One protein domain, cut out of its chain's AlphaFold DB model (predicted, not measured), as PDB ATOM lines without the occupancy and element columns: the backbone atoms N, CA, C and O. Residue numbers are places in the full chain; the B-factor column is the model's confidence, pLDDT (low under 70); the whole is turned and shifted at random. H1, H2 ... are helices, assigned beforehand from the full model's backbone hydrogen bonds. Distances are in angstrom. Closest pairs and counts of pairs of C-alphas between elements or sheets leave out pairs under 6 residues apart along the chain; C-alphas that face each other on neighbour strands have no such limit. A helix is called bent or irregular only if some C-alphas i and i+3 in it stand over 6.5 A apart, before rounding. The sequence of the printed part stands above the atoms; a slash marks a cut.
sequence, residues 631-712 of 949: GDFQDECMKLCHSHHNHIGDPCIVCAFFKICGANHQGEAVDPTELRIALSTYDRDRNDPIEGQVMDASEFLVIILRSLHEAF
ATOM      1  N   GLY A 631     197.100 139.092  86.630       72.44
ATOM      2  CA  GLY A 631     196.592 138.749  85.281       72.44
ATOM      3  C   GLY A 631     195.365 137.825  85.300       72.44
ATOM      4  O   GLY A 631     194.296 138.174  84.813       72.44
ATOM      5  N   ASP A 632     195.470 136.721  86.039       73.50
ATOM      6  CA  ASP A 632     194.380 135.789  86.361       73.50
ATOM      7  C   ASP A 632     193.093 136.483  86.891       73.50
ATOM      8  O   ASP A 632     192.000 135.907  86.865       73.50
ATOM      9  N   PHE A 633     193.202 137.663  87.521       80.00
ATOM     10  CA  PHE A 633     192.091 138.450  88.087       80.00
ATOM     11  C   PHE A 633     191.481 139.386  87.049       80.00
ATOM     12  O   PHE A 633     190.254 139.468  87.005       80.00
ATOM     13  N   GLN A 634     192.295 139.998  86.181       80.88
ATOM     14  CA  GLN A 634     191.808 140.697  84.988       80.88
ATOM     15  C   GLN A 634     190.935 139.754  84.150       80.88
ATOM     16  O   GLN A 634     189.776 140.066  83.891       80.88
ATOM     17  N   ASP A 635     191.450 138.564  83.820       81.62
ATOM     18  CA  ASP A 635     190.750 137.561  83.008       81.62
ATOM     19  C   ASP A 635     189.370 137.203  83.565       81.62
ATOM     20  O   ASP A 635     188.398 137.083  82.821       81.62
ATOM     21  N   GLU A 636     189.267 137.005  84.881       82.06
ATOM     22  CA  GLU A 636     188.000 136.638  85.515       82.06
ATOM     23  C   GLU A 636     187.052 137.841  85.631       82.06
ATOM     24  O   GLU A 636     185.852 137.687  85.404       82.06
ATOM     25  N   CYS A 637     187.577 139.051  85.868       83.75
ATOM     26  CA  CYS A 637     186.782 140.278  85.794       83.75
ATOM     27  C   CYS A 637     186.187 140.474  84.396       83.75
ATOM     28  O   CYS A 637     185.007 140.786  84.285       83.75
ATOM     29  N   MET A 638     186.956 140.230  83.330       84.25
ATOM     30  CA  MET A 638     186.479 140.367  81.949       84.25
ATOM     31  C   MET A 638     185.484 139.269  81.531       84.25
ATOM     32  O   MET A 638     184.685 139.486  80.624       84.25
ATOM     33  N   LYS A 639     185.477 138.107  82.199       83.38
ATOM     34  CA  LYS A 639     184.425 137.084  82.028       83.38
ATOM     35  C   LYS A 639     183.131 137.445  82.764       83.38
ATOM     36  O   LYS A 639     182.052 137.087  82.297       83.38
ATOM     37  N   LEU A 640     183.237 138.101  83.923       83.38
ATOM     38  CA  LEU A 640     182.114 138.348  84.836       83.38
ATOM     39  C   LEU A 640     181.526 139.768  84.754       83.38
ATOM     40  O   LEU A 640     180.411 139.982  85.213       83.38
ATOM     41  N   CYS A 641     182.195 140.729  84.112       79.81
ATOM     42  CA  CYS A 641     181.709 142.111  83.986       79.81
ATOM     43  C   CYS A 641     180.376 142.256  83.224       79.81
ATOM     44  O   CYS A 641     179.715 143.290  83.321       79.81
ATOM     45  N   HIS A 642     179.974 141.227  82.476       76.19
ATOM     46  CA  HIS A 642     178.708 141.155  81.745       76.19
ATOM     47  C   HIS A 642     177.809 139.991  82.191       76.19
ATOM     48  O   HIS A 642     176.774 139.747  81.568       76.19
ATOM     49  N   SER A 643     178.181 139.249  83.240       82.44
ATOM     50  CA  SER A 643     177.343 138.170  83.761       82.44
ATOM     51  C   SER A 643     176.274 138.705  84.721       82.44
ATOM     52  O   SER A 643     176.412 139.757  85.354       82.44
ATOM     53  N   HIS A 644     175.165 137.971  84.812       83.62
ATOM     54  CA  HIS A 644     174.118 138.277  85.778       83.62
ATOM     55  C   HIS A 644     174.636 138.034  87.200       83.62
ATOM     56  O   HIS A 644     175.222 136.987  87.478       83.62
ATOM     57  N   HIS A 645     174.401 139.002  88.080       86.62
ATOM     58  CA  HIS A 645     174.802 138.980  89.480       86.62
ATOM     59  C   HIS A 645     173.703 139.597  90.347       86.62
ATOM     60  O   HIS A 645     172.920 140.426  89.875       86.62
ATOM     61  N   ASN A 646     173.658 139.211  91.620       87.00
ATOM     62  CA  ASN A 646     172.822 139.884  92.605       87.00
ATOM     63  C   ASN A 646     173.425 141.267  92.888       87.00
ATOM     64  O   ASN A 646     174.623 141.378  93.154       87.00
ATOM     65  N   HIS A 647     172.615 142.324  92.828       86.31
ATOM     66  CA  HIS A 647     173.082 143.668  93.164       86.31
ATOM     67  C   HIS A 647     173.336 143.776  94.673       86.31
ATOM     68  O   HIS A 647     172.499 143.365  95.476       86.31
ATOM     69  N   ILE A 648     174.494 144.326  95.046       82.56
ATOM     70  CA  ILE A 648     174.938 144.478  96.435       82.56
ATOM     71  C   ILE A 648     175.086 145.973  96.732       82.56
ATOM     72  O   ILE A 648     176.005 146.616  96.218       82.56
ATOM     73  N   GLY A 649     174.167 146.500  97.547       79.12
ATOM     74  CA  GLY A 649     174.020 147.930  97.833       79.12
ATOM     75  C   GLY A 649     173.313 148.718  96.722       79.12
ATOM     76  O   GLY A 649     173.167 148.245  95.591       79.12
ATOM     77  N   ASP A 650     172.891 149.939  97.057       79.44
ATOM     78  CA  ASP A 650     172.416 150.955  96.113       79.44
ATOM     79  C   ASP A 650     173.188 152.273  96.365       79.44
ATOM     80  O   ASP A 650     173.048 152.862  97.443       79.44
ATOM     81  N   PRO A 651     174.063 152.729  95.444       84.31
ATOM     82  CA  PRO A 651     174.427 152.093  94.173       84.31
ATOM     83  C   PRO A 651     175.184 150.762  94.351       84.31
ATOM     84  O   PRO A 651     175.873 150.543  95.343       84.31
ATOM     85  N   CYS A 652     175.078 149.870  93.360       89.12
ATOM     86  CA  CYS A 652     175.659 148.524  93.432       89.12
ATOM     87  C   CYS A 652     177.195 148.533  93.335       89.12
ATOM     88  O   CYS A 652     177.763 148.875  92.291       89.12
ATOM     89  N   ILE A 653     177.861 148.034  94.382       88.69
ATOM     90  CA  ILE A 653     179.329 147.935  94.485       88.69
ATOM     91  C   ILE A 653     179.912 147.123  93.329       88.69
ATOM     92  O   ILE A 653     180.910 147.516  92.730       88.69
ATOM     93  N   VAL A 654     179.279 146.000  92.983       89.75
ATOM     94  CA  VAL A 654     179.781 145.077  91.952       89.75
ATOM     95  C   VAL A 654     179.653 145.668  90.545       89.75
ATOM     96  O   VAL A 654     180.568 145.517  89.737       89.75
ATOM     97  N   CYS A 655     178.590 146.431  90.270       89.88
ATOM     98  CA  CYS A 655     178.465 147.187  89.020       89.88
ATOM     99  C   CYS A 655     179.543 148.273  88.907       89.88
ATOM    100  O   CYS A 655     180.236 148.343  87.893       89.88
ATOM    101  N   ALA A 656     179.718 149.087  89.954       88.38
ATOM    102  CA  ALA A 656     180.718 150.152  89.971       88.38
ATOM    103  C   ALA A 656     182.151 149.596  89.856       88.38
ATOM    104  O   ALA A 656     182.974 150.122  89.107       88.38
ATOM    105  N   PHE A 657     182.431 148.474  90.524       89.50
ATOM    106  CA  PHE A 657     183.699 147.759  90.431       89.50
ATOM    107  C   PHE A 657     183.978 147.245  89.009       89.50
ATOM    108  O   PHE A 657     185.036 147.533  88.448       89.50
ATOM    109  N   PHE A 658     183.031 146.544  88.373       88.25
ATOM    110  CA  PHE A 658     183.242 146.042  87.011       88.25
ATOM    111  C   PHE A 658     183.303 147.146  85.952       88.25
ATOM    112  O   PHE A 658     184.035 146.995  84.973       88.25
ATOM    113  N   LYS A 659     182.611 148.273  86.154       84.06
ATOM    114  CA  LYS A 659     182.744 149.471  85.312       84.06
ATOM    115  C   LYS A 659     184.185 149.996  85.320       84.06
ATOM    116  O   LYS A 659     184.739 150.280  84.259       84.06
ATOM    117  N   ILE A 660     184.823 150.027  86.492       83.25
ATOM    118  CA  ILE A 660     186.239 150.393  86.647       83.25
ATOM    119  C   ILE A 660     187.171 149.360  85.991       83.25
ATOM    120  O   ILE A 660     188.135 149.741  85.327       83.25
ATOM    121  N   CYS A 661     186.892 148.059  86.123       82.00
ATOM    122  CA  CYS A 661     187.642 147.017  85.408       82.00
ATOM    123  C   CYS A 661     187.556 147.178  83.880       82.00
ATOM    124  O   CYS A 661     188.571 147.065  83.198       82.00
ATOM    125  N   GLY A 662     186.368 147.485  83.346       80.06
ATOM    126  CA  GLY A 662     186.161 147.736  81.917       80.06
ATOM    127  C   GLY A 662     186.960 148.938  81.407       80.06
ATOM    128  O   GLY A 662     187.698 148.803  80.432       80.06
ATOM    129  N   ALA A 663     186.891 150.072  82.112       75.31
ATOM    130  CA  ALA A 663     187.661 151.274  81.783       75.31
ATOM    131  C   ALA A 663     189.183 151.022  81.828       75.31
ATOM    132  O   ALA A 663     189.893 151.354  80.879       75.31
ATOM    133  N   ASN A 664     189.683 150.338  82.868       71.44
ATOM    134  CA  ASN A 664     191.094 149.934  82.963       71.44
ATOM    135  C   ASN A 664     191.536 149.033  81.797       71.44
ATOM    136  O   ASN A 664     192.655 149.173  81.308       71.44
ATOM    137  N   HIS A 665     190.684 148.107  81.343       74.62
ATOM    138  CA  HIS A 665     190.988 147.242  80.197       74.62
ATOM    139  C   HIS A 665     191.053 148.020  78.873       74.62
ATOM    140  O   HIS A 665     191.828 147.668  77.987       74.62
ATOM    141  N   GLN A 666     190.265 149.089  78.747       73.94
ATOM    142  CA  GLN A 666     190.233 149.964  77.571       73.94
ATOM    143  C   GLN A 666     191.314 151.064  77.602       73.94
ATOM    144  O   GLN A 666     191.479 151.783  76.620       73.94
ATOM    145  N   GLY A 667     192.073 151.180  78.700       63.50
ATOM    146  CA  GLY A 667     193.063 152.245  78.897       63.50
ATOM    147  C   GLY A 667     192.438 153.622  79.151       63.50
ATOM    148  O   GLY A 667     193.099 154.641  78.954       63.50
ATOM    149  N   GLU A 668     191.168 153.663  79.557       65.00
ATOM    150  CA  GLU A 668     190.432 154.896  79.828       65.00
ATOM    151  C   GLU A 668     190.722 155.443  81.235       65.00
ATOM    152  O   GLU A 668     191.137 154.725  82.148       65.00
ATOM    153  N   ALA A 669     190.482 156.744  81.428       55.62
ATOM    154  CA  ALA A 669     190.622 157.379  82.732       55.62
ATOM    155  C   ALA A 669     189.550 156.858  83.704       55.62
ATOM    156  O   ALA A 669     188.352 157.042  83.494       55.62
ATOM    157  N   VAL A 670     189.993 156.223  84.788       62.19
ATOM    158  CA  VAL A 670     189.122 155.648  85.816       62.19
ATOM    159  C   VAL A 670     188.694 156.712  86.825       62.19
ATOM    160  O   VAL A 670     189.529 157.238  87.557       62.19
ATOM    161  N   ASP A 671     187.387 156.953  86.926       69.81
ATOM    162  CA  ASP A 671     186.777 157.671  88.049       69.81
ATOM    163  C   ASP A 671     186.288 156.667  89.117       69.81
ATOM    164  O   ASP A 671     185.333 155.923  88.868       69.81
ATOM    165  N   PRO A 672     186.911 156.608  90.310       74.19
ATOM    166  CA  PRO A 672     186.487 155.717  91.387       74.19
ATOM    167  C   PRO A 672     185.273 156.240  92.175       74.19
ATOM    168  O   PRO A 672     184.807 155.537  93.072       74.19
ATOM    169  N   THR A 673     184.752 157.441  91.885       75.44
ATOM    170  CA  THR A 673     183.723 158.122  92.696       75.44
ATOM    171  C   THR A 673     182.469 157.274  92.912       75.44
ATOM    172  O   THR A 673     181.974 157.192  94.035       75.44
ATOM    173  N   GLU A 674     181.970 156.605  91.871       78.50
ATOM    174  CA  GLU A 674     180.771 155.758  91.957       78.50
ATOM    175  C   GLU A 674     180.990 154.545  92.875       78.50
ATOM    176  O   GLU A 674     180.147 154.243  93.721       78.50
ATOM    177  N   LEU A 675     182.160 153.903  92.777       82.44
ATOM    178  CA  LEU A 675     182.533 152.795  93.655       82.44
ATOM    179  C   LEU A 675     182.768 153.280  95.091       82.44
ATOM    180  O   LEU A 675     182.335 152.618  96.027       82.44
ATOM    181  N   ARG A 676     183.391 154.448  95.291       78.50
ATOM    182  CA  ARG A 676     183.560 155.055  96.620       78.50
ATOM    183  C   ARG A 676     182.214 155.315  97.295       78.50
ATOM    184  O   ARG A 676     182.067 154.996  98.471       78.50
ATOM    185  N   ILE A 677     181.239 155.858  96.559       74.56
ATOM    186  CA  ILE A 677     179.878 156.074  97.070       74.56
ATOM    187  C   ILE A 677     179.260 154.731  97.477       74.56
ATOM    188  O   ILE A 677     178.851 154.600  98.627       74.56
ATOM    189  N   ALA A 678     179.286 153.727  96.593       81.12
ATOM    190  CA  ALA A 678     178.756 152.386  96.863       81.12
ATOM    191  C   ALA A 678     179.408 151.708  98.088       81.12
ATOM    192  O   ALA A 678     178.733 151.084  98.904       81.12
ATOM    193  N   LEU A 679     180.727 151.855  98.253       77.25
ATOM    194  CA  LEU A 679     181.464 151.330  99.407       77.25
ATOM    195  C   LEU A 679     181.113 152.085 100.701       77.25
ATOM    196  O   LEU A 679     181.021 151.468 101.753       77.25
ATOM    197  N   SER A 680     180.871 153.399 100.628       70.31
ATOM    198  CA  SER A 680     180.479 154.223 101.785       70.31
ATOM    199  C   SER A 680     179.034 154.011 102.256       70.31
ATOM    200  O   SER A 680     178.700 154.370 103.386       70.31
ATOM    201  N   THR A 681     178.165 153.451 101.409       68.25
ATOM    202  CA  THR A 681     176.774 153.125 101.762       68.25
ATOM    203  C   THR A 681     176.584 151.677 102.216       68.25
ATOM    204  O   THR A 681     175.572 151.397 102.854       68.25
ATOM    205  N   TYR A 682     177.560 150.790 101.973       64.88
ATOM    206  CA  TYR A 682     177.493 149.346 102.252       64.88
ATOM    207  C   TYR A 682     177.052 148.978 103.681       64.88
ATOM    208  O   TYR A 682     176.271 148.043 103.853       64.88
ATOM    209  N   ASP A 683     177.517 149.718 104.694       55.12
ATOM    210  CA  ASP A 683     177.269 149.403 106.113       55.12
ATOM    211  C   ASP A 683     175.924 149.909 106.658       55.12
ATOM    212  O   ASP A 683     175.479 149.446 107.710       55.12
ATOM    213  N   ARG A 684     175.220 150.818 105.963       47.25
ATOM    214  CA  ARG A 684     173.953 151.375 106.493       47.25
ATOM    215  C   ARG A 684     172.831 150.341 106.608       47.25
ATOM    216  O   ARG A 684     171.920 150.543 107.406       47.25
ATOM    217  N   ASP A 685     172.928 149.240 105.866       38.44
ATOM    218  CA  ASP A 685     171.959 148.138 105.880       38.44
ATOM    219  C   ASP A 685     172.398 146.938 106.754       38.44
ATOM    220  O   ASP A 685     171.675 145.940 106.816       38.44
ATOM    221  N   ARG A 686     173.577 146.972 107.409       42.12
ATOM    222  CA  ARG A 686     174.166 145.787 108.081       42.12
ATOM    223  C   ARG A 686     174.817 146.005 109.461       42.12
ATOM    224  O   ARG A 686     175.737 145.275 109.802       42.12
ATOM    225  N   ASN A 687     174.260 146.875 110.305       31.86
ATOM    226  CA  ASN A 687     174.426 146.903 111.780       31.86
ATOM    227  C   ASN A 687     175.843 146.988 112.415       31.86
ATOM    228  O   ASN A 687     175.901 147.221 113.621       31.86
ATOM    229  N   ASP A 688     176.947 146.870 111.679       32.84
ATOM    230  CA  ASP A 688     178.306 147.143 112.164       32.84
ATOM    231  C   ASP A 688     178.662 148.618 111.842       32.84
ATOM    232  O   ASP A 688     178.627 149.013 110.676       32.84
ATOM    233  N   PRO A 689     178.962 149.489 112.830       27.95
ATOM    234  CA  PRO A 689     179.102 150.925 112.571       27.95
ATOM    235  C   PRO A 689     180.544 151.363 112.247       27.95
ATOM    236  O   PRO A 689     181.359 151.556 113.153       27.95
ATOM    237  N   ILE A 690     180.831 151.668 110.975       30.48
ATOM    238  CA  ILE A 690     181.984 152.503 110.576       30.48
ATOM    239  C   ILE A 690     181.503 153.921 110.224       30.48
ATOM    240  O   ILE A 690     181.427 154.323 109.063       30.48
ATOM    241  N   GLU A 691     181.177 154.717 111.245       24.67
ATOM    242  CA  GLU A 691     180.802 156.121 111.050       24.67
ATOM    243  C   GLU A 691     182.039 157.043 111.131       24.67
ATOM    244  O   GLU A 691     182.702 157.155 112.162       24.67
ATOM    245  N   GLY A 692     182.364 157.723 110.025       31.70
ATOM    246  CA  GLY A 692     183.271 158.882 110.014       31.70
ATOM    247  C   GLY A 692     184.787 158.622 110.011       31.70
ATOM    248  O   GLY A 692     185.550 159.583 110.132       31.70
ATOM    249  N   GLN A 693     185.256 157.380 109.848       31.69
ATOM    250  CA  GLN A 693     186.679 157.101 109.592       31.69
ATOM    251  C   GLN A 693     186.979 157.036 108.086       31.69
ATOM    252  O   GLN A 693     186.137 156.646 107.282       31.69
ATOM    253  N   VAL A 694     188.194 157.440 107.698       41.03
ATOM    254  CA  VAL A 694     188.699 157.226 106.334       41.03
ATOM    255  C   VAL A 694     188.957 155.733 106.185       41.03
ATOM    256  O   VAL A 694     189.867 155.229 106.840       41.03
ATOM    257  N   MET A 695     188.176 155.057 105.337       53.44
ATOM    258  CA  MET A 695     188.374 153.634 105.064       53.44
ATOM    259  C   MET A 695     189.806 153.361 104.593       53.44
ATOM    260  O   MET A 695     190.325 154.001 103.671       53.44
ATOM    261  N   ASP A 696     190.435 152.393 105.243       62.75
ATOM    262  CA  ASP A 696     191.792 151.935 104.975       62.75
ATOM    263  C   ASP A 696     191.792 150.910 103.814       62.75
ATOM    264  O   ASP A 696     190.786 150.270 103.495       62.75
ATOM    265  N   ALA A 697     192.926 150.751 103.119       69.06
ATOM    266  CA  ALA A 697     193.004 149.868 101.946       69.06
ATOM    267  C   ALA A 697     192.606 148.402 102.235       69.06
ATOM    268  O   ALA A 697     192.197 147.684 101.321       69.06
ATOM    269  N   SER A 698     192.751 147.930 103.475       72.25
ATOM    270  CA  SER A 698     192.383 146.570 103.875       72.25
ATOM    271  C   SER A 698     190.880 146.412 104.114       72.25
ATOM    272  O   SER A 698     190.325 145.370 103.764       72.25
ATOM    273  N   GLU A 699     190.207 147.459 104.594       75.38
ATOM    274  CA  GLU A 699     188.746 147.518 104.731       75.38
ATOM    275  C   GLU A 699     188.084 147.516 103.348       75.38
ATOM    276  O   GLU A 699     187.227 146.674 103.071       75.38
ATOM    277  N   PHE A 700     188.580 148.350 102.424       79.19
ATOM    278  CA  PHE A 700     188.147 148.327 101.024       79.19
ATOM    279  C   PHE A 700     188.316 146.943 100.378       79.19
ATOM    280  O   PHE A 700     187.408 146.468  99.693       79.19
ATOM    281  N   LEU A 701     189.443 146.259 100.611       81.81
ATOM    282  CA  LEU A 701     189.666 144.905 100.091       81.81
ATOM    283  C   LEU A 701     188.655 143.897 100.662       81.81
ATOM    284  O   LEU A 701     188.133 143.068  99.915       81.81
ATOM    285  N   VAL A 702     188.359 143.968 101.963       80.69
ATOM    286  CA  VAL A 702     187.363 143.109 102.624       80.69
ATOM    287  C   VAL A 702     185.971 143.316 102.027       80.69
ATOM    288  O   VAL A 702     185.327 142.333 101.660       80.69
ATOM    289  N   ILE A 703     185.525 144.567 101.880       81.38
ATOM    290  CA  ILE A 703     184.190 144.889 101.355       81.38
ATOM    291  C   ILE A 703     184.057 144.465  99.887       81.38
ATOM    292  O   ILE A 703     183.059 143.842  99.518       81.38
ATOM    293  N   ILE A 704     185.071 144.731  99.053       84.75
ATOM    294  CA  ILE A 704     185.075 144.318  97.641       84.75
ATOM    295  C   ILE A 704     185.008 142.788  97.537       84.75
ATOM    296  O   ILE A 704     184.134 142.264  96.848       84.75
ATOM    297  N   LEU A 705     185.859 142.046  98.257       85.69
ATOM    298  CA  LEU A 705     185.838 140.578  98.208       85.69
ATOM    299  C   LEU A 705     184.539 139.980  98.772       85.69
ATOM    300  O   LEU A 705     184.078 138.964  98.255       85.69
ATOM    301  N   ARG A 706     183.911 140.605  99.781       84.50
ATOM    302  CA  ARG A 706     182.598 140.176 100.293       84.50
ATOM    303  C   ARG A 706     181.489 140.423  99.280       84.50
ATOM    304  O   ARG A 706     180.736 139.503  98.981       84.50
ATOM    305  N   SER A 707     181.449 141.612  98.689       86.81
ATOM    306  CA  SER A 707     180.463 141.972  97.665       86.81
ATOM    307  C   SER A 707     180.564 141.053  96.444       86.81
ATOM    308  O   SER A 707     179.551 140.568  95.953       86.81
ATOM    309  N   LEU A 708     181.785 140.738  95.996       87.19
ATOM    310  CA  LEU A 708     182.024 139.788  94.905       87.19
ATOM    311  C   LEU A 708     181.678 138.337  95.276       87.19
ATOM    312  O   LEU A 708     181.267 137.570  94.409       87.19
ATOM    313  N   HIS A 709     181.833 137.941  96.540       85.06
ATOM    314  CA  HIS A 709     181.401 136.626  97.011       85.06
ATOM    315  C   HIS A 709     179.866 136.520  97.009       85.06
ATOM    316  O   HIS A 709     179.323 135.601  96.401       85.06
ATOM    317  N   GLU A 710     179.172 137.483  97.618       83.31
ATOM    318  CA  GLU A 710     177.710 137.487  97.763       83.31
ATOM    319  C   GLU A 710     176.969 137.685  96.431       83.31
ATOM    320  O   GLU A 710     175.957 137.032  96.183       83.31
ATOM    321  N   ALA A 711     177.484 138.531  95.533       85.75
ATOM    322  CA  ALA A 711     176.840 138.820  94.249       85.75
ATOM    323  C   ALA A 711     176.747 137.603  93.309       85.75
ATOM    324  O   ALA A 711     175.856 137.547  92.458       85.75
ATOM    325  N   PHE A 712     177.657 136.635  93.463       79.38
ATOM    326  CA  PHE A 712     177.742 135.428  92.635       79.38
ATOM    327  C   PHE A 712     177.393 134.131  93.385       79.38
ATOM    328  O   PHE A 712     177.334 133.072  92.761       79.38
TER     329      PHE A 712
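Overview. This is residues 631 to 712 of the 949 residues of the protein "C2H2-type domain-containing protein" of Citrus clementina (UniProt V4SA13). Two helices, H2 and H3, make a long helical hairpin whose arms are side by side only in part, H2 with residues 653 to 657 and H3 with residues 674 to 679. H4 and H1 cross over one side of this pair, H4 at the first residues of H2 and H1 farther along H2, and H1 and H4 stay apart from each other. The printed part has 82 residues with four named helices, in the order H1, H2, H3, H4, and no named strand; its class is all helix. The whole is compact, with a radius of gyration of the C-alphas of 12.9 A, and its outline is rounded, with spans of 36 by 26 by 21 A.

Along the chain. H4, the longest helix by residues, has residues 697 to 712 and measures 23.0 A from first to last C-alpha, beginning at C-alpha 697 (193.004, 149.868, 101.946) and ending at C-alpha 712 (177.742, 135.428, 92.635). H2 has residues 653 to 666 and measures 20.2 A. H3 has residues 673 to 685 and measures 20.3 A; it is irregular, with C-alphas 680 and 683 7.2 A apart. H1 has residues 631 to 640 and measures 14.5 A, beginning at C-alpha 631 (196.592, 138.749, 85.281).

Arrangement. H2 is the hub and touches the three other helices. H4 touches it, with residues 704 to 711 of H4 and 653 to 654 of H2 alone; the closest C-alphas are those of Val 654 and Leu 708, 6.5 A apart, and the lines are about perpendicular at 78 degrees. H2 and H3 form a helical hairpin, running opposite ways at a shallow tilt of 18 degrees, with the C-alphas of Ala 656 and Leu 675 closest at 4.9 A. H1 touches residues 658 to 662 of H2 alone, opposite ways at a steep tilt of 62 degrees; the C-alphas of Cys 637 and Cys 661 come closest, at 6.8 A. H3 and H4 are close but not clearly touching, the C-alphas of Leu 679 and Ile 703 being closest at 7.3 A. H1 is apart from H3 and from H4. Every O i to N i+4 pair of H2 is within hydrogen-bond range, against 5 of 6 in H1, 6 of 9 in H3 and 11 of 12 in H4.

Size, cuts and confidence. The two C-alphas farthest apart are those of Gly 667 and Asn 687, 38.2 A. The printed part has no cut. The links from H1 to H2, 12 residues, and from H3 to H4, 11 residues, are long; that from H2 to H3, 6 residues, is short. The mean pLDDT of the printed part is 72.6, and residues 667 to 671 and 681 to 697 are under 70.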